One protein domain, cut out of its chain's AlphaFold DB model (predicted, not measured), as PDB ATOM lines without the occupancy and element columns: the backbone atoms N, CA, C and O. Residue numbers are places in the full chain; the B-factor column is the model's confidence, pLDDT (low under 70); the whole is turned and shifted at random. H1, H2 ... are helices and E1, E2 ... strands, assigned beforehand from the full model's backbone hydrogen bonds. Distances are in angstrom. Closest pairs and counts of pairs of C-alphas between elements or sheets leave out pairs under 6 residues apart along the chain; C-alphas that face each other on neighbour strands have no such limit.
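AT A GLANCE: This is residues 356 to 491 of the 493 residues of a protein of Candidatus Xenolissoclinum pacificiensis L6 (UniProt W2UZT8). Two long helices, H3 and H6, come together like a V, the last part of H3 meeting H6 past its middle, and a third long helix, H1, crosses the foot of the V. Near the open ends of the V, H2 packs on the first half of H3, and the helical hairpin of H4 and H5 sits on the other side, where H4 packs on the first half of H6. Residues 356 to 362 of H1 stick out, and the short strand E1 follows beyond the end of H6. The printed part has 136 residues with six named helices and one named strand, in the order H1, H2, H3, H4, H5, H6, E1; the class is mostly helix. It is only just loose, close to compact, with a radius of gyration of the C-alphas of 17.2 A, and it spans 46 by 38 by 33 A.

HOW THE PARTS SIT: H1, residues 356 to 377, touches H3, residues 405 to 428, with residues 371 to 375 alone; the closest C-alphas, of Lys 375 and Leu 418, are 6.0 A apart, and the lines are about perpendicular at 86 degrees. H1 only just touches H6, residues 464 to 486, with 3 pairs of C-alphas within 8 A, the closest being those of Arg 367 and Phe 480 at 7.3 A. H2, residues 384 to 396, touches H3 at a steep tilt of 62 degrees, opposite ways, closest at the C-alphas of Glu 390 and Ala 412, 4.9 A. H3 touches H6 with residues 422 to 426 alone, about perpendicular at 74 degrees; the C-alphas of Ala 426 and Val 479 are closest, at 6.1 A. H4, residues 435 to 446, and H5, residues 450 to 461, form a helical hairpin, closest at the C-alphas of Ser 446 and Leu 453, 4.9 A. H4 touches H6 with residues 437 to 438 alone, closest at the C-alphas of Val 438 and Ser 471, 6.2 A. H2 is apart from H4, H5 and H6. Every O i to N i+4 pair is within hydrogen-bond range in H1, H2, H3, H5 and H6; in H4 7 of 8 are.

IN THESE COORDINATES: H1 begins at C-alpha 356, (38.055, -31.243, 35.294), and is 31.3 A long. H2 measures 18.5 A. H3 is 34.2 A long, H4 17.2 A and H5 16.1 A. H6 is 33.0 A long and ends at C-alpha 486, (20.096, -36.782, 48.645). E1, residues 488 to 490, is 6.5 A long, ends at (19.947, -40.918, 36.847) and pairs with no named strand.

THE WHOLE: The two C-alphas farthest apart, of Asp 379 and Gln 451, are 48.2 A apart. The printed part has no cut and no long link. The mean pLDDT of the printed part is 90.2, and residue 491 alone is under 70.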
ATOM      1  N   HIS A 356      38.406 -32.263  34.315       93.44
ATOM      2  CA  HIS A 356      38.055 -31.243  35.294       93.44
ATOM      3  C   HIS A 356      37.054 -30.232  34.720       93.44
ATOM      4  O   HIS A 356      36.075 -29.904  35.384       93.44
ATOM      5  N   ARG A 357      37.239 -29.792  33.468       91.94
ATOM      6  CA  ARG A 357      36.306 -28.885  32.784       91.94
ATOM      7  C   ARG A 357      34.911 -29.493  32.644       91.94
ATOM      8  O   ARG A 357      33.943 -28.851  33.038       91.94
ATOM      9  N   LYS A 358      34.814 -30.728  32.141       92.62
ATOM     10  CA  LYS A 358      33.542 -31.463  32.010       92.62
ATOM     11  C   LYS A 358      32.901 -31.709  33.378       92.62
ATOM     12  O   LYS A 358      31.683 -31.653  33.498       92.62
ATOM     13  N   GLN A 359      33.702 -31.951  34.422       92.12
ATOM     14  CA  GLN A 359      33.185 -32.071  35.785       92.12
ATOM     15  C   GLN A 359      32.561 -30.757  36.261       92.12
ATOM     16  O   GLN A 359      31.454 -30.797  36.780       92.12
ATOM     17  N   MET A 360      33.234 -29.618  36.087       91.25
ATOM     18  CA  MET A 360      32.691 -28.314  36.486       91.25
ATOM     19  C   MET A 360      31.407 -27.977  35.718       91.25
ATOM     20  O   MET A 360      30.418 -27.591  36.328       91.25
ATOM     21  N   GLU A 361      31.392 -28.215  34.405       91.00
ATOM     22  CA  GLU A 361      30.198 -28.051  33.567       91.00
ATOM     23  C   GLU A 361      29.035 -28.928  34.054       91.00
ATOM     24  O   GLU A 361      27.908 -28.458  34.202       91.00
ATOM     25  N   PHE A 362      29.311 -30.192  34.385       91.19
ATOM     26  CA  PHE A 362      28.310 -31.093  34.947       91.19
ATOM     27  C   PHE A 362      27.800 -30.631  36.321       91.19
ATOM     28  O   PHE A 362      26.605 -30.732  36.584       91.19
ATOM     29  N   GLU A 363      28.670 -30.118  37.200       91.25
ATOM     30  CA  GLU A 363      28.253 -29.549  38.491       91.25
ATOM     31  C   GLU A 363      27.294 -28.369  38.312       91.25
ATOM     32  O   GLU A 363      26.317 -28.264  39.056       91.25
ATOM     33  N   ASP A 364      27.547 -27.506  37.328       91.06
ATOM     34  CA  ASP A 364      26.698 -26.352  37.039       91.06
ATOM     35  C   ASP A 364      25.338 -26.781  36.475       91.06
ATOM     36  O   ASP A 364      24.304 -26.346  36.990       91.06
ATOM     37  N   ILE A 365      25.322 -27.714  35.515       92.06
ATOM     38  CA  ILE A 365      24.085 -28.307  34.974       92.06
ATOM     39  C   ILE A 365      23.278 -28.982  36.085       92.06
ATOM     40  O   ILE A 365      22.061 -28.812  36.171       92.06
ATOM     41  N   LEU A 366      23.939 -29.753  36.951       92.81
ATOM     42  CA  LEU A 366      23.287 -30.442  38.057       92.81
ATOM     43  C   LEU A 366      22.704 -29.446  39.065       92.81
ATOM     44  O   LEU A 366      21.576 -29.638  39.518       92.81
ATOM     45  N   ARG A 367      23.432 -28.370  39.391       94.06
ATOM     46  CA  ARG A 367      22.937 -27.297  40.265       94.06
ATOM     47  C   ARG A 367      21.696 -26.638  39.703       94.06
ATOM     48  O   ARG A 367      20.684 -26.564  40.398       94.06
ATOM     49  N   GLU A 368      21.758 -26.216  38.449       93.06
ATOM     50  CA  GLU A 368      20.623 -25.604  37.771       93.06
ATOM     51  C   GLU A 368      19.421 -26.560  37.719       93.06
ATOM     52  O   GLU A 368      18.299 -26.164  38.030       93.06
ATOM     53  N   SER A 369      19.662 -27.841  37.425       94.12
ATOM     54  CA  SER A 369      18.619 -28.870  37.373       94.12
ATOM     55  C   SER A 369      17.946 -29.094  38.731       94.12
ATOM     56  O   SER A 369      16.720 -29.150  38.800       94.12
ATOM     57  N   ILE A 370      18.722 -29.173  39.822       95.38
ATOM     58  CA  ILE A 370      18.188 -29.284  41.191       95.38
ATOM     59  C   ILE A 370      17.337 -28.056  41.520       95.38
ATOM     60  O   ILE A 370      16.203 -28.192  41.978       95.38
ATOM     61  N   TYR A 371      17.856 -26.855  41.269       94.94
ATOM     62  CA  TYR A 371      17.169 -25.607  41.600       94.94
ATOM     63  C   TYR A 371      15.885 -25.411  40.793       94.94
ATOM     64  O   TYR A 371      14.874 -24.979  41.348       94.94
ATOM     65  N   ASN A 372      15.889 -25.750  39.504       93.25
ATOM     66  CA  ASN A 372      14.690 -25.704  38.671       93.25
ATOM     67  C   ASN A 372      13.647 -26.720  39.149       93.25
ATOM     68  O   ASN A 372      12.510 -26.332  39.402       93.25
ATOM     69  N   ALA A 373      14.044 -27.968  39.419       94.06
ATOM     70  CA  ALA A 373      13.127 -28.976  39.951       94.06
ATOM     71  C   ALA A 373      12.502 -28.564  41.297       94.06
ATOM     72  O   ALA A 373      11.322 -28.813  41.531       94.06
ATOM     73  N   ILE A 374      13.265 -27.899  42.173       94.69
ATOM     74  CA  ILE A 374      12.747 -27.333  43.428       94.69
ATOM     75  C   ILE A 374      11.709 -26.236  43.145       94.69
ATOM     76  O   ILE A 374      10.605 -26.289  43.685       94.69
ATOM     77  N   LYS A 375      12.033 -25.254  42.293       91.81
ATOM     78  CA  LYS A 375      11.119 -24.141  41.966       91.81
ATOM     79  C   LYS A 375       9.804 -24.613  41.344       91.81
ATOM     80  O   LYS A 375       8.763 -24.025  41.642       91.81
ATOM     81  N   ASP A 376       9.871 -25.644  40.507       91.25
ATOM     82  CA  ASP A 376       8.723 -26.195  39.786       91.25
ATOM     83  C   ASP A 376       7.838 -27.064  40.690       91.25
ATOM     84  O   ASP A 376       6.619 -27.090  40.528       91.25
ATOM     85  N   LYS A 377       8.435 -27.781  41.653       92.44
ATOM     86  CA  LYS A 377       7.711 -28.715  42.526       92.44
ATOM     87  C   LYS A 377       6.908 -28.021  43.624       92.44
ATOM     88  O   LYS A 377       5.816 -28.472  43.963       92.44
ATOM     89  N   TYR A 378       7.470 -26.986  44.237       90.31
ATOM     90  CA  TYR A 378       6.874 -26.325  45.396       90.31
ATOM     91  C   TYR A 378       6.161 -25.065  44.953       90.31
ATOM     92  O   TYR A 378       6.780 -24.274  44.265       90.31
ATOM     93  N   ASP A 379       4.914 -24.832  45.355       85.50
ATOM     94  CA  ASP A 379       4.186 -23.599  45.035       85.50
ATOM     95  C   ASP A 379       3.661 -22.927  46.302       85.50
ATOM     96  O   ASP A 379       3.085 -23.587  47.166       85.50
ATOM     97  N   PHE A 380       3.940 -21.632  46.443       86.69
ATOM     98  CA  PHE A 380       3.556 -20.810  47.587       86.69
ATOM     99  C   PHE A 380       3.745 -19.328  47.241       86.69
ATOM    100  O   PHE A 380       4.525 -18.979  46.350       86.69
ATOM    101  N   ASN A 381       3.041 -18.456  47.963       83.94
ATOM    102  CA  ASN A 381       3.180 -17.015  47.788       83.94
ATOM    103  C   ASN A 381       4.523 -16.550  48.338       83.94
ATOM    104  O   ASN A 381       4.871 -16.864  49.469       83.94
ATOM    105  N   VAL A 382       5.255 -15.773  47.550       88.50
ATOM    106  CA  VAL A 382       6.500 -15.153  47.994       88.50
ATOM    107  C   VAL A 382       6.186 -13.733  48.473       88.50
ATOM    108  O   VAL A 382       5.457 -13.036  47.766       88.50
ATOM    109  N   PRO A 383       6.713 -13.305  49.633       88.56
ATOM    110  CA  PRO A 383       6.618 -11.924  50.098       88.56
ATOM    111  C   PRO A 383       7.098 -10.926  49.034       88.56
ATOM    112  O   PRO A 383       8.135 -11.144  48.396       88.56
ATOM    113  N   GLU A 384       6.364  -9.830  48.848       88.75
ATOM    114  CA  GLU A 384       6.634  -8.838  47.803       88.75
ATOM    115  C   GLU A 384       7.970  -8.137  48.043       88.75
ATOM    116  O   GLU A 384       8.725  -7.945  47.094       88.75
ATOM    117  N   SER A 385       8.349  -7.870  49.298       89.56
ATOM    118  CA  SER A 385       9.648  -7.240  49.578       89.56
ATOM    119  C   SER A 385      10.845  -8.083  49.125       89.56
ATOM    120  O   SER A 385      11.875  -7.542  48.714       89.56
ATOM    121  N   LEU A 386      10.726  -9.414  49.163       89.06
ATOM    122  CA  LEU A 386      11.774 -10.314  48.680       89.06
ATOM    123  C   LEU A 386      11.827 -10.314  47.155       89.06
ATOM    124  O   LEU A 386      12.919 -10.346  46.583       89.06
ATOM    125  N   ILE A 387      10.667 -10.230  46.500       93.06
ATOM    126  CA  ILE A 387      10.580 -10.047  45.049       93.06
ATOM    127  C   ILE A 387      11.235  -8.714  44.666       93.06
ATOM    128  O   ILE A 387      12.088  -8.697  43.782       93.06
ATOM    129  N   ASP A 388      10.919  -7.622  45.357       92.56
ATOM    130  CA  ASP A 388      11.465  -6.290  45.086       92.56
ATOM    131  C   ASP A 388      12.980  -6.218  45.304       92.56
ATOM    132  O   ASP A 388      13.705  -5.645  44.484       92.56
ATOM    133  N   SER A 389      13.485  -6.856  46.364       89.44
ATOM    134  CA  SER A 389      14.925  -6.994  46.612       89.44
ATOM    135  C   SER A 389      15.626  -7.717  45.455       89.44
ATOM    136  O   SER A 389      16.656  -7.262  44.943       89.44
ATOM    137  N   GLU A 390      15.026  -8.803  44.960       92.56
ATOM    138  CA  GLU A 390      15.522  -9.543  43.801       92.56
ATOM    139  C   GLU A 390      15.431  -8.741  42.496       92.56
ATOM    140  O   GLU A 390      16.376  -8.759  41.703       92.56
ATOM    141  N   VAL A 391      14.352  -7.982  42.279       93.69
ATOM    142  CA  VAL A 391      14.224  -7.051  41.145       93.69
ATOM    143  C   VAL A 391      15.352  -6.023  41.186       93.69
ATOM    144  O   VAL A 391      16.024  -5.811  40.173       93.69
ATOM    145  N   GLY A 392      15.598  -5.414  42.350       90.31
ATOM    146  CA  GLY A 392      16.694  -4.472  42.560       90.31
ATOM    147  C   GLY A 392      18.047  -5.093  42.216       90.31
ATOM    148  O   GLY A 392      18.808  -4.523  41.432       90.31
ATOM    149  N   ARG A 393      18.312  -6.308  42.713       87.62
ATOM    150  CA  ARG A 393      19.552  -7.047  42.432       87.62
ATOM    151  C   ARG A 393      19.725  -7.359  40.946       87.62
ATOM    152  O   ARG A 393      20.809  -7.156  40.406       87.62
ATOM    153  N   ILE A 394      18.673  -7.828  40.273       87.88
ATOM    154  CA  ILE A 394      18.712  -8.149  38.839       87.88
ATOM    155  C   ILE A 394      18.938  -6.880  38.008       87.88
ATOM    156  O   ILE A 394      19.714  -6.910  37.058       87.88
ATOM    157  N   LYS A 395      18.324  -5.747  38.374       87.62
ATOM    158  CA  LYS A 395      18.494  -4.465  37.664       87.62
ATOM    159  C   LYS A 395      19.907  -3.886  37.771       87.62
ATOM    160  O   LYS A 395      20.318  -3.135  36.884       87.62
ATOM    161  N   LEU A 396      20.657  -4.222  38.826       87.50
ATOM    162  CA  LEU A 396      22.069  -3.842  38.946       87.50
ATOM    163  C   LEU A 396      22.959  -4.580  37.936       87.50
ATOM    164  O   LEU A 396      24.002  -4.054  37.538       87.50
ATOM    165  N   ASP A 397      22.545  -5.764  37.481       80.81
ATOM    166  CA  ASP A 397      23.264  -6.499  36.452       80.81
ATOM    167  C   ASP A 397      23.049  -5.849  35.076       80.81
ATOM    168  O   ASP A 397      21.946  -5.759  34.530       80.81
ATOM    169  N   SER A 398      24.157  -5.403  34.481       76.56
ATOM    170  CA  SER A 398      24.173  -4.764  33.166       76.56
ATOM    171  C   SER A 398      23.564  -5.619  32.048       76.56
ATOM    172  O   SER A 398      23.095  -5.048  31.062       76.56
ATOM    173  N   ALA A 399      23.531  -6.947  32.208       77.88
ATOM    174  CA  ALA A 399      22.905  -7.872  31.268       77.88
ATOM    175  C   ALA A 399      21.376  -7.708  31.180       77.88
ATOM    176  O   ALA A 399      20.784  -8.105  30.176       77.88
ATOM    177  N   PHE A 400      20.738  -7.091  32.183       77.56
ATOM    178  CA  PHE A 400      19.280  -6.946  32.274       77.56
ATOM    179  C   PHE A 400      18.762  -5.542  31.935       77.56
ATOM    180  O   PHE A 400      17.561  -5.303  32.024       77.56
ATOM    181  N   ARG A 401      19.620  -4.614  31.482       76.75
ATOM    182  CA  ARG A 401      19.212  -3.226  31.167       76.75
ATOM    183  C   ARG A 401      18.136  -3.100  30.087       76.75
ATOM    184  O   ARG A 401      17.332  -2.179  30.159       76.75
ATOM    185  N   ASP A 402      18.145  -3.995  29.104       80.38
ATOM    186  CA  ASP A 402      17.217  -3.977  27.963       80.38
ATOM    187  C   ASP A 402      16.109  -5.049  28.090       80.38
ATOM    188  O   ASP A 402      15.416  -5.357  27.118       80.38
ATOM    189  N   VAL A 403      15.959  -5.658  29.272       80.62
ATOM    190  CA  VAL A 403      14.923  -6.657  29.569       80.62
ATOM    191  C   VAL A 403      13.693  -5.947  30.139       80.62
ATOM    192  O   VAL A 403      13.819  -4.968  30.869       80.62
ATOM    193  N   SER A 404      12.491  -6.416  29.789       88.56
ATOM    194  CA  SER A 404      11.250  -5.823  30.303       88.56
ATOM    195  C   SER A 404      11.115  -6.013  31.818       88.56
ATOM    196  O   SER A 404      11.538  -7.034  32.364       88.56
ATOM    197  N   ASP A 405      10.470  -5.056  32.490       88.62
ATOM    198  CA  ASP A 405      10.194  -5.150  33.930       88.62
ATOM    199  C   ASP A 405       9.382  -6.405  34.285       88.62
ATOM    200  O   ASP A 405       9.604  -7.000  35.337       88.62
ATOM    201  N   GLU A 406       8.494  -6.852  33.393       90.38
ATOM    202  CA  GLU A 406       7.697  -8.070  33.575       90.38
ATOM    203  C   GLU A 406       8.578  -9.326  33.637       90.38
ATOM    204  O   GLU A 406       8.472 -10.105  34.582       90.38
ATOM    205  N   MET A 407       9.522  -9.479  32.702       84.19
ATOM    206  CA  MET A 407      10.467 -10.604  32.708       84.19
ATOM    207  C   MET A 407      11.447 -10.540  33.888       84.19
ATOM    208  O   MET A 407      11.825 -11.576  34.439       84.19
ATOM    209  N   ILE A 408      11.875  -9.335  34.285       90.19
ATOM    210  CA  ILE A 408      12.712  -9.151  35.481       90.19
ATOM    211  C   ILE A 408      11.941  -9.596  36.722       90.19
ATOM    212  O   ILE A 408      12.492 -10.328  37.543       90.19
ATOM    213  N   ARG A 409      10.670  -9.197  36.844       93.00
ATOM    214  CA  ARG A 409       9.821  -9.562  37.979       93.00
ATOM    215  C   ARG A 409       9.534 -11.061  38.017       93.00
ATOM    216  O   ARG A 409       9.637 -11.652  39.083       93.00
ATOM    217  N   GLU A 410       9.264 -11.703  36.881       90.88
ATOM    218  CA  GLU A 410       9.098 -13.164  36.805       90.88
ATOM    219  C   GLU A 410      10.353 -13.904  37.300       90.88
ATOM    220  O   GLU A 410      10.275 -14.806  38.139       90.88
ATOM    221  N   LYS A 411      11.536 -13.467  36.854       89.38
ATOM    222  CA  LYS A 411      12.807 -14.023  37.328       89.38
ATOM    223  C   LYS A 411      13.031 -13.761  38.820       89.38
ATOM    224  O   LYS A 411      13.487 -14.657  39.529       89.38
ATOM    225  N   ALA A 412      12.707 -12.561  39.296       93.12
ATOM    226  CA  ALA A 412      12.827 -12.184  40.700       93.12
ATOM    227  C   ALA A 412      11.942 -13.054  41.602       93.12
ATOM    228  O   ALA A 412      12.422 -13.549  42.619       93.12
ATOM    229  N   ILE A 413      10.701 -13.330  41.184       92.31
ATOM    230  CA  ILE A 413       9.800 -14.267  41.868       92.31
ATOM    231  C   ILE A 413      10.461 -15.642  41.984       92.31
ATOM    232  O   ILE A 413      10.531 -16.201  43.077       92.31
ATOM    233  N   GLY A 414      10.997 -16.177  40.881       92.44
ATOM    234  CA  GLY A 414      11.680 -17.472  40.885       92.44
ATOM    235  C   GLY A 414      12.901 -17.518  41.814       92.44
ATOM    236  O   GLY A 414      13.099 -18.512  42.516       92.44
ATOM    237  N   ASN A 415      13.697 -16.447  41.848       92.00
ATOM    238  CA  ASN A 415      14.857 -16.334  42.732       92.00
ATOM    239  C   ASN A 415      14.444 -16.259  44.206       92.00
ATOM    240  O   ASN A 415      14.940 -17.042  45.010       92.00
ATOM    241  N   ALA A 416      13.519 -15.362  44.550       91.75
ATOM    242  CA  ALA A 416      13.052 -15.171  45.919       91.75
ATOM    243  C   ALA A 416      12.392 -16.450  46.462       91.75
ATOM    244  O   ALA A 416      12.668 -16.872  47.588       91.75
ATOM    245  N   LYS A 417      11.608 -17.136  45.618       92.31
ATOM    246  CA  LYS A 417      11.029 -18.452  45.911       92.31
ATOM    247  C   LYS A 417      12.104 -19.480  46.257       92.31
ATOM    248  O   LYS A 417      12.021 -20.138  47.293       92.31
ATOM    249  N   LEU A 418      13.120 -19.613  45.403       93.25
ATOM    250  CA  LEU A 418      14.221 -20.545  45.626       93.25
ATOM    251  C   LEU A 418      14.979 -20.208  46.915       93.25
ATOM    252  O   LEU A 418      15.204 -21.097  47.729       93.25
ATOM    253  N   SER A 419      15.328 -18.939  47.134       90.88
ATOM    254  CA  SER A 419      16.049 -18.499  48.331       90.88
ATOM    255  C   SER A 419      15.303 -18.842  49.622       90.88
ATOM    256  O   SER A 419      15.921 -19.358  50.555       90.88
ATOM    257  N   LEU A 420      13.980 -18.642  49.668       90.12
ATOM    258  CA  LEU A 420      13.163 -19.041  50.817       90.12
ATOM    259  C   LEU A 420      13.156 -20.558  51.031       90.12
ATOM    260  O   LEU A 420      13.375 -21.017  52.152       90.12
ATOM    261  N   LEU A 421      12.965 -21.345  49.967       93.00
ATOM    262  CA  LEU A 421      12.978 -22.809  50.054       93.00
ATOM    263  C   LEU A 421      14.326 -23.335  50.568       93.00
ATOM    264  O   LEU A 421      14.360 -24.189  51.455       93.00
ATOM    265  N   LEU A 422      15.441 -22.802  50.055       93.75
ATOM    266  CA  LEU A 422      16.787 -23.186  50.487       93.75
ATOM    267  C   LEU A 422      17.051 -22.784  51.943       93.75
ATOM    268  O   LEU A 422      17.633 -23.571  52.690       93.75
ATOM    269  N   LEU A 423      16.594 -21.603  52.375       89.81
ATOM    270  CA  LEU A 423      16.734 -21.146  53.759       89.81
ATOM    271  C   LEU A 423      15.939 -22.024  54.734       89.81
ATOM    272  O   LEU A 423      16.466 -22.431  55.771       89.81
ATOM    273  N   HIS A 424      14.686 -22.346  54.407       90.06
ATOM    274  CA  HIS A 424      13.855 -23.228  55.229       90.06
ATOM    275  C   HIS A 424      14.411 -24.651  55.270       90.06
ATOM    276  O   HIS A 424      14.463 -25.263  56.340       90.06
ATOM    277  N   TYR A 425      14.911 -25.154  54.142       94.38
ATOM    278  CA  TYR A 425      15.612 -26.429  54.108       94.38
ATOM    279  C   TYR A 425      16.858 -26.411  55.000       94.38
ATOM    280  O   TYR A 425      17.009 -27.301  55.836       94.38
ATOM    281  N   ALA A 426      17.697 -25.373  54.908       94.50
ATOM    282  CA  ALA A 426      18.876 -25.217  55.758       94.50
ATOM    283  C   ALA A 426      18.513 -25.256  57.247       94.50
ATOM    284  O   ALA A 426      19.105 -26.029  58.000       94.50
ATOM    285  N   LYS A 427      17.486 -24.489  57.653       91.06
ATOM    286  CA  LYS A 427      16.942 -24.505  59.021       91.06
ATOM    287  C   LYS A 427      16.491 -25.918  59.425       91.06
ATOM    288  O   LYS A 427      16.850 -26.373  60.506       91.06
ATOM    289  N   SER A 428      15.760 -26.627  58.558       93.25
ATOM    290  CA  SER A 428      15.247 -27.983  58.837       93.25
ATOM    291  C   SER A 428      16.349 -29.037  59.006       93.25
ATOM    292  O   SER A 428      16.181 -29.988  59.765       93.25
ATOM    293  N   GLN A 429      17.475 -28.863  58.312       95.81
ATOM    294  CA  GLN A 429      18.624 -29.770  58.348       95.81
ATOM    295  C   GLN A 429      19.710 -29.316  59.341       95.81
ATOM    296  O   GLN A 429      20.781 -29.918  59.388       95.81
ATOM    297  N   ASP A 430      19.463 -28.244  60.104       95.31
ATOM    298  CA  ASP A 430      20.441 -27.580  60.980       95.31
ATOM    299  C   ASP A 430      21.750 -27.182  60.260       95.31
ATOM    300  O   ASP A 430      22.833 -27.121  60.849       95.31
ATOM    301  N   ILE A 431      21.666 -26.886  58.960       96.38
ATOM    302  CA  ILE A 431      22.796 -26.408  58.164       96.38
ATOM    303  C   ILE A 431      22.986 -24.924  58.465       96.38
ATOM    304  O   ILE A 431      22.098 -24.103  58.242       96.38
ATOM    305  N   LYS A 432      24.172 -24.576  58.966       94.12
ATOM    306  CA  LYS A 432      24.536 -23.209  59.350       94.12
ATOM    307  C   LYS A 432      25.903 -22.826  58.800       94.12
ATOM    308  O   LYS A 432      26.768 -23.678  58.553       94.12
ATOM    309  N   THR A 433      26.116 -21.523  58.679       94.75
ATOM    310  CA  THR A 433      27.442 -20.949  58.457       94.75
ATOM    311  C   THR A 433      28.028 -20.518  59.794       94.75
ATOM    312  O   THR A 433      27.417 -19.755  60.538       94.75
ATOM    313  N   SER A 434      29.206 -21.042  60.120       94.25
ATOM    314  CA  SER A 434      29.968 -20.657  61.304       94.25
ATOM    315  C   SER A 434      30.986 -19.567  60.967       94.25
ATOM    316  O   SER A 434      31.367 -19.384  59.809       94.25
ATOM    317  N   GLN A 435      31.500 -18.879  61.989       90.25
ATOM    318  CA  GLN A 435      32.607 -17.934  61.806       90.25
ATOM    319  C   GLN A 435      33.860 -18.610  61.232       90.25
ATOM    320  O   GLN A 435      34.582 -18.003  60.445       90.25
ATOM    321  N   GLU A 436      34.106 -19.875  61.584       92.94
ATOM    322  CA  GLU A 436      35.228 -20.643  61.039       92.94
ATOM    323  C   GLU A 436      35.091 -20.869  59.533       92.94
ATOM    324  O   GLU A 436      36.092 -20.826  58.820       92.94
ATOM    325  N   ASP A 437      33.871 -21.073  59.031       94.81
ATOM    326  CA  ASP A 437      33.636 -21.210  57.594       94.81
ATOM    327  C   ASP A 437      33.931 -19.899  56.856       94.81
ATOM    328  O   ASP A 437      34.596 -19.910  55.821       94.81
ATOM    329  N   VAL A 438      33.491 -18.767  57.415       92.75
ATOM    330  CA  VAL A 438      33.764 -17.432  56.857       92.75
ATOM    331  C   VAL A 438      35.267 -17.163  56.832       92.75
ATOM    332  O   VAL A 438      35.807 -16.785  55.794       92.75
ATOM    333  N   MET A 439      35.971 -17.414  57.941       89.44
ATOM    334  CA  MET A 439      37.427 -17.245  58.006       89.44
ATOM    335  C   MET A 439      38.159 -18.158  57.020       89.44
ATOM    336  O   MET A 439      39.110 -17.725  56.370       89.44
ATOM    337  N   ARG A 440      37.702 -19.406  56.870       92.69
ATOM    338  CA  ARG A 440      38.259 -20.344  55.891       92.69
ATOM    339  C   ARG A 440      38.093 -19.821  54.471       92.69
ATOM    340  O   ARG A 440      39.069 -19.810  53.729       92.69
ATOM    341  N   ARG A 441      36.909 -19.322  54.115       93.19
ATOM    342  CA  ARG A 441      36.654 -18.732  52.796       93.19
ATOM    343  C   ARG A 441      37.523 -17.500  52.543       93.19
ATOM    344  O   ARG A 441      38.114 -17.384  51.475       93.19
ATOM    345  N   VAL A 442      37.656 -16.615  53.531       90.12
ATOM    346  CA  VAL A 442      38.559 -15.453  53.457       90.12
ATOM    347  C   VAL A 442      40.007 -15.889  53.201       90.12
ATOM    348  O   VAL A 442      40.691 -15.289  52.372       90.12
ATOM    349  N   PHE A 443      40.461 -16.960  53.858       89.12
ATOM    350  CA  PHE A 443      41.786 -17.529  53.624       89.12
ATOM    351  C   PHE A 443      41.922 -18.141  52.222       89.12
ATOM    352  O   PHE A 443      42.898 -17.875  51.531       89.12
ATOM    353  N   GLU A 444      40.932 -18.901  51.752       90.38
ATOM    354  CA  GLU A 444      40.926 -19.483  50.400       90.38
ATOM    355  C   GLU A 444      41.041 -18.407  49.304       90.38
ATOM    356  O   GLU A 444      41.774 -18.584  48.329       90.38
ATOM    357  N   MET A 445      40.391 -17.251  49.485       88.56
ATOM    358  CA  MET A 445      40.454 -16.125  48.542       88.56
ATOM    359  C   MET A 445      41.859 -15.502  48.416       88.56
ATOM    360  O   MET A 445      42.159 -14.849  47.403       88.56
ATOM    361  N   SER A 446      42.739 -15.695  49.407       87.62
ATOM    362  CA  SER A 446      44.111 -15.174  49.369       87.62
ATOM    363  C   SER A 446      45.030 -15.982  48.446       87.62
ATOM    364  O   SER A 446      45.997 -15.431  47.930       87.62
ATOM    365  N   GLY A 447      44.720 -17.255  48.164       82.62
ATOM    366  CA  GLY A 447      45.496 -18.084  47.235       82.62
ATOM    367  C   GLY A 447      46.966 -18.296  47.635       82.62
ATOM    368  O   GLY A 447      47.801 -18.483  46.751       82.62
ATOM    369  N   ASN A 448      47.271 -18.287  48.940       82.62
ATOM    370  CA  ASN A 448      48.616 -18.336  49.551       82.62
ATOM    371  C   ASN A 448      49.441 -17.033  49.481       82.62
ATOM    372  O   ASN A 448      50.651 -17.070  49.695       82.62
ATOM    373  N   ASP A 449      48.817 -15.891  49.186       89.25
ATOM    374  CA  ASP A 449      49.461 -14.575  49.257       89.25
ATOM    375  C   ASP A 449      49.128 -13.888  50.592       89.25
ATOM    376  O   ASP A 449      47.996 -13.450  50.822       89.25
ATOM    377  N   ASP A 450      50.131 -13.779  51.468       86.25
ATOM    378  CA  ASP A 450      49.997 -13.178  52.800       86.25
ATOM    379  C   ASP A 450      49.606 -11.689  52.741       86.25
ATOM    380  O   ASP A 450      48.776 -11.230  53.528       86.25
ATOM    381  N   GLN A 451      50.129 -10.923  51.776       88.75
ATOM    382  CA  GLN A 451      49.780  -9.504  51.626       88.75
ATOM    383  C   GLN A 451      48.345  -9.342  51.123       88.75
ATOM    384  O   GLN A 451      47.627  -8.415  51.513       88.75
ATOM    385  N   LYS A 452      47.905 -10.247  50.247       89.62
ATOM    386  CA  LYS A 452      46.515 -10.303  49.795       89.62
ATOM    387  C   LYS A 452      45.584 -10.708  50.934       89.62
ATOM    388  O   LYS A 452      44.508 -10.126  51.049       89.62
ATOM    389  N   LEU A 453      45.994 -11.640  51.796       88.44
ATOM    390  CA  LEU A 453      45.229 -12.036  52.977       88.44
ATOM    391  C   LEU A 453      44.987 -10.846  53.912       88.44
ATOM    392  O   LEU A 453      43.842 -10.605  54.279       88.44
ATOM    393  N   GLU A 454      46.022 -10.067  54.244       88.75
ATOM    394  CA  GLU A 454      45.877  -8.874  55.094       88.75
ATOM    395  C   GLU A 454      44.868  -7.868  54.520       88.75
ATOM    396  O   GLU A 454      44.027  -7.339  55.252       88.75
ATOM    397  N   LYS A 455      44.905  -7.642  53.199       88.75
ATOM    398  CA  LYS A 455      43.947  -6.772  52.501       88.75
ATOM    399  C   LYS A 455      42.525  -7.325  52.530       88.75
ATOM    400  O   LYS A 455      41.589  -6.572  52.757       88.75
ATOM    401  N   ILE A 456      42.332  -8.623  52.300       87.50
ATOM    402  CA  ILE A 456      40.990  -9.222  52.338       87.50
ATOM    403  C   ILE A 456      40.450  -9.177  53.770       87.50
ATOM    404  O   ILE A 456      39.321  -8.751  53.984       87.50
ATOM    405  N   VAL A 457      41.256  -9.541  54.767       88.81
ATOM    406  CA  VAL A 457      40.839  -9.479  56.173       88.81
ATOM    407  C   VAL A 457      40.424  -8.060  56.554       88.81
ATOM    408  O   VAL A 457      39.374  -7.898  57.171       88.81
ATOM    409  N   SER A 458      41.182  -7.031  56.165       88.12
ATOM    410  CA  SER A 458      40.815  -5.642  56.470       88.12
ATOM    411  C   SER A 458      39.523  -5.195  55.780       88.12
ATOM    412  O   SER A 458      38.743  -4.478  56.402       88.12
ATOM    413  N   LEU A 459      39.248  -5.667  54.557       86.81
ATOM    414  CA  LEU A 459      37.990  -5.393  53.848       86.81
ATOM    415  C   LEU A 459      36.764  -5.969  54.570       86.81
ATOM    416  O   LEU A 459      35.721  -5.322  54.604       86.81
ATOM    417  N   TYR A 460      36.878  -7.167  55.151       88.06
ATOM    418  CA  TYR A 460      35.748  -7.837  55.805       88.06
ATOM    419  C   TYR A 460      35.600  -7.486  57.290       88.06
ATOM    420  O   TYR A 460      34.478  -7.469  57.785       88.06
ATOM    421  N   LYS A 461      36.696  -7.195  58.005       84.00
ATOM    422  CA  LYS A 461      36.731  -7.077  59.478       84.00
ATOM    423  C   LYS A 461      35.637  -6.181  60.067       84.00
ATOM    424  O   LYS A 461      35.011  -6.567  61.050       84.00
ATOM    425  N   ASP A 462      35.405  -5.024  59.452       85.38
ATOM    426  CA  ASP A 462      34.443  -4.028  59.936       85.38
ATOM    427  C   ASP A 462      33.224  -3.887  59.004       85.38
ATOM    428  O   ASP A 462      32.354  -3.049  59.234       85.38
ATOM    429  N   ASN A 463      33.126  -4.728  57.966       89.69
ATOM    430  CA  ASN A 463      32.037  -4.698  56.998       89.69
ATOM    431  C   ASN A 463      31.068  -5.870  57.224       89.69
ATOM    432  O   ASN A 463      31.158  -6.926  56.594       89.69
ATOM    433  N   GLN A 464      30.128  -5.663  58.152       86.75
ATOM    434  CA  GLN A 464      29.118  -6.662  58.523       86.75
ATOM    435  C   GLN A 464      28.260  -7.110  57.333       86.75
ATOM    436  O   GLN A 464      27.890  -8.279  57.254       86.75
ATOM    437  N   GLU A 465      27.985  -6.211  56.385       84.62
ATOM    438  CA  GLU A 465      27.218  -6.538  55.184       84.62
ATOM    439  C   GLU A 465      27.973  -7.537  54.300       84.62
ATOM    440  O   GLU A 465      27.418  -8.565  53.914       84.62
ATOM    441  N   MET A 466      29.265  -7.301  54.052       87.06
ATOM    442  CA  MET A 466      30.097  -8.233  53.286       87.06
ATOM    443  C   MET A 466      30.246  -9.585  53.989       87.06
ATOM    444  O   MET A 466      30.175 -10.628  53.337       87.06
ATOM    445  N   ILE A 467      30.416  -9.594  55.318       89.62
ATOM    446  CA  ILE A 467      30.445 -10.841  56.101       89.62
ATOM    447  C   ILE A 467      29.131 -11.607  55.931       89.62
ATOM    448  O   ILE A 467      29.154 -12.817  55.713       89.62
ATOM    449  N   MET A 468      27.992 -10.919  56.011       86.06
ATOM    450  CA  MET A 468      26.677 -11.532  55.851       86.06
ATOM    451  C   MET A 468      26.481 -12.094  54.437       86.06
ATOM    452  O   MET A 468      26.039 -13.231  54.293       86.06
ATOM    453  N   GLN A 469      26.874 -11.352  53.397       86.50
ATOM    454  CA  GLN A 469      26.829 -11.826  52.010       86.50
ATOM    455  C   GLN A 469      27.678 -13.089  51.816       86.50
ATOM    456  O   GLN A 469      27.189 -14.083  51.277       86.50
ATOM    457  N   LEU A 470      28.917 -13.087  52.316       91.06
ATOM    458  CA  LEU A 470      29.802 -14.250  52.246       91.06
ATOM    459  C   LEU A 470      29.238 -15.436  53.035       91.06
ATOM    460  O   LEU A 470      29.287 -16.579  52.582       91.06
ATOM    461  N   SER A 471      28.661 -15.162  54.204       91.81
ATOM    462  CA  SER A 471      28.020 -16.170  55.040       91.81
ATOM    463  C   SER A 471      26.838 -16.842  54.332       91.81
ATOM    464  O   SER A 471      26.698 -18.066  54.402       91.81
ATOM    465  N   ASN A 472      26.027 -16.061  53.612       88.75
ATOM    466  CA  ASN A 472      24.900 -16.557  52.825       88.75
ATOM    467  C   ASN A 472      25.363 -17.396  51.626       88.75
ATOM    468  O   ASN A 472      24.799 -18.461  51.389       88.75
ATOM    469  N   GLN A 473      26.426 -16.984  50.927       90.94
ATOM    470  CA  GLN A 473      27.021 -17.784  49.845       90.94
ATOM    471  C   GLN A 473      27.505 -19.149  50.349       90.94
ATOM    472  O   GLN A 473      27.206 -20.184  49.757       90.94
ATOM    473  N   ILE A 474      28.207 -19.169  51.486       95.25
ATOM    474  CA  ILE A 474      28.667 -20.415  52.112       95.25
ATOM    475  C   ILE A 474      27.479 -21.296  52.523       95.25
ATOM    476  O   ILE A 474      27.534 -22.517  52.359       95.25
ATOM    477  N   LEU A 475      26.414 -20.695  53.066       94.50
ATOM    478  CA  LEU A 475      25.209 -21.426  53.450       94.50
ATOM    479  C   LEU A 475      24.587 -22.113  52.233       94.50
ATOM    480  O   LEU A 475      24.309 -23.310  52.286       94.50
ATOM    481  N   GLU A 476      24.424 -21.372  51.137       92.19
ATOM    482  CA  GLU A 476      23.866 -21.887  49.888       92.19
ATOM    483  C   GLU A 476      24.707 -23.041  49.327       92.19
ATOM    484  O   GLU A 476      24.165 -24.090  48.987       92.19
ATOM    485  N   GLU A 477      26.036 -22.915  49.311       94.06
ATOM    486  CA  GLU A 477      26.929 -23.991  48.868       94.06
ATOM    487  C   GLU A 477      26.802 -25.259  49.727       94.06
ATOM    488  O   GLU A 477      26.791 -26.379  49.203       94.06
ATOM    489  N   LYS A 478      26.698 -25.106  51.054       96.81
ATOM    490  CA  LYS A 478      26.490 -26.236  51.971       96.81
ATOM    491  C   LYS A 478      25.140 -26.906  51.736       96.81
ATOM    492  O   LYS A 478      25.080 -28.134  51.691       96.81
ATOM    493  N   VAL A 479      24.086 -26.111  51.566       97.06
ATOM    494  CA  VAL A 479      22.741 -26.596  51.238       97.06
ATOM    495  C   VAL A 479      22.760 -27.348  49.915       97.06
ATOM    496  O   VAL A 479      22.284 -28.477  49.854       97.06
ATOM    497  N   PHE A 480      23.369 -26.775  48.878       95.44
ATOM    498  CA  PHE A 480      23.510 -27.422  47.581       95.44
ATOM    499  C   PHE A 480      24.233 -28.766  47.697       95.44
ATOM    500  O   PHE A 480      23.770 -29.766  47.151       95.44
ATOM    501  N   LYS A 481      25.344 -28.820  48.441       96.12
ATOM    502  CA  LYS A 481      26.094 -30.059  48.667       96.12
ATOM    503  C   LYS A 481      25.244 -31.131  49.353       96.12
ATOM    504  O   LYS A 481      25.317 -32.298  48.966       96.12
ATOM    505  N   ASP A 482      24.461 -30.747  50.356       97.44
ATOM    506  CA  ASP A 482      23.569 -31.663  51.064       97.44
ATOM    507  C   ASP A 482      22.422 -32.148  50.159       97.44
ATOM    508  O   ASP A 482      22.236 -33.358  50.020       97.44
ATOM    509  N   LEU A 483      21.745 -31.238  49.449       96.62
ATOM    510  CA  LEU A 483      20.712 -31.566  48.459       96.62
ATOM    511  C   LEU A 483      21.244 -32.534  47.404       96.62
ATOM    512  O   LEU A 483      20.674 -33.604  47.198       96.62
ATOM    513  N   LYS A 484      22.382 -32.204  46.788       94.75
ATOM    514  CA  LYS A 484      23.044 -33.033  45.778       94.75
ATOM    515  C   LYS A 484      23.280 -34.465  46.260       94.75
ATOM    516  O   LYS A 484      23.180 -35.393  45.467       94.75
ATOM    517  N   SER A 485      23.601 -34.654  47.540       94.94
ATOM    518  CA  SER A 485      23.842 -35.987  48.105       94.94
ATOM    519  C   SER A 485      22.572 -36.818  48.328       94.94
ATOM    520  O   SER A 485      22.675 -38.027  48.530       94.94
ATOM    521  N   LYS A 486      21.394 -36.183  48.301       95.62
ATOM    522  CA  LYS A 486      20.096 -36.782  48.645       95.62
ATOM    523  C   LYS A 486      19.110 -36.854  47.471       95.62
ATOM    524  O   LYS A 486      18.142 -37.603  47.568       95.62
ATOM    525  N   VAL A 487      19.320 -36.091  46.396       94.69
ATOM    526  CA  VAL A 487      18.490 -36.171  45.181       94.69
ATOM    527  C   VAL A 487      18.799 -37.426  44.365       94.69
ATOM    528  O   VAL A 487      19.935 -37.901  44.326       94.69
ATOM    529  N   ASN A 488      17.796 -37.950  43.660       92.50
ATOM    530  CA  ASN A 488      17.968 -39.106  42.787       92.50
ATOM    531  C   ASN A 488      18.493 -38.651  41.422       92.50
ATOM    532  O   ASN A 488      17.755 -38.060  40.634       92.50
ATOM    533  N   VAL A 489      19.758 -38.938  41.122       87.88
ATOM    534  CA  VAL A 489      20.366 -38.607  39.828       87.88
ATOM    535  C   VAL A 489      20.502 -39.867  38.984       87.88
ATOM    536  O   VAL A 489      21.317 -40.738  39.284       87.88
ATOM    537  N   ASN A 490      19.733 -39.941  37.902       85.62
ATOM    538  CA  ASN A 490      19.947 -40.918  36.847       85.62
ATOM    539  C   ASN A 490      21.017 -40.355  35.909       85.62
ATOM    540  O   ASN A 490      20.725 -39.517  35.053       85.62
ATOM    541  N   SER A 491      22.268 -40.772  36.101       65.81
ATOM    542  CA  SER A 491      23.337 -40.467  35.154       65.81
ATOM    543  C   SER A 491      23.375 -41.547  34.078       65.81
ATOM    544  O   SER A 491      23.844 -42.658  34.336       65.81
TER     545      SER A 491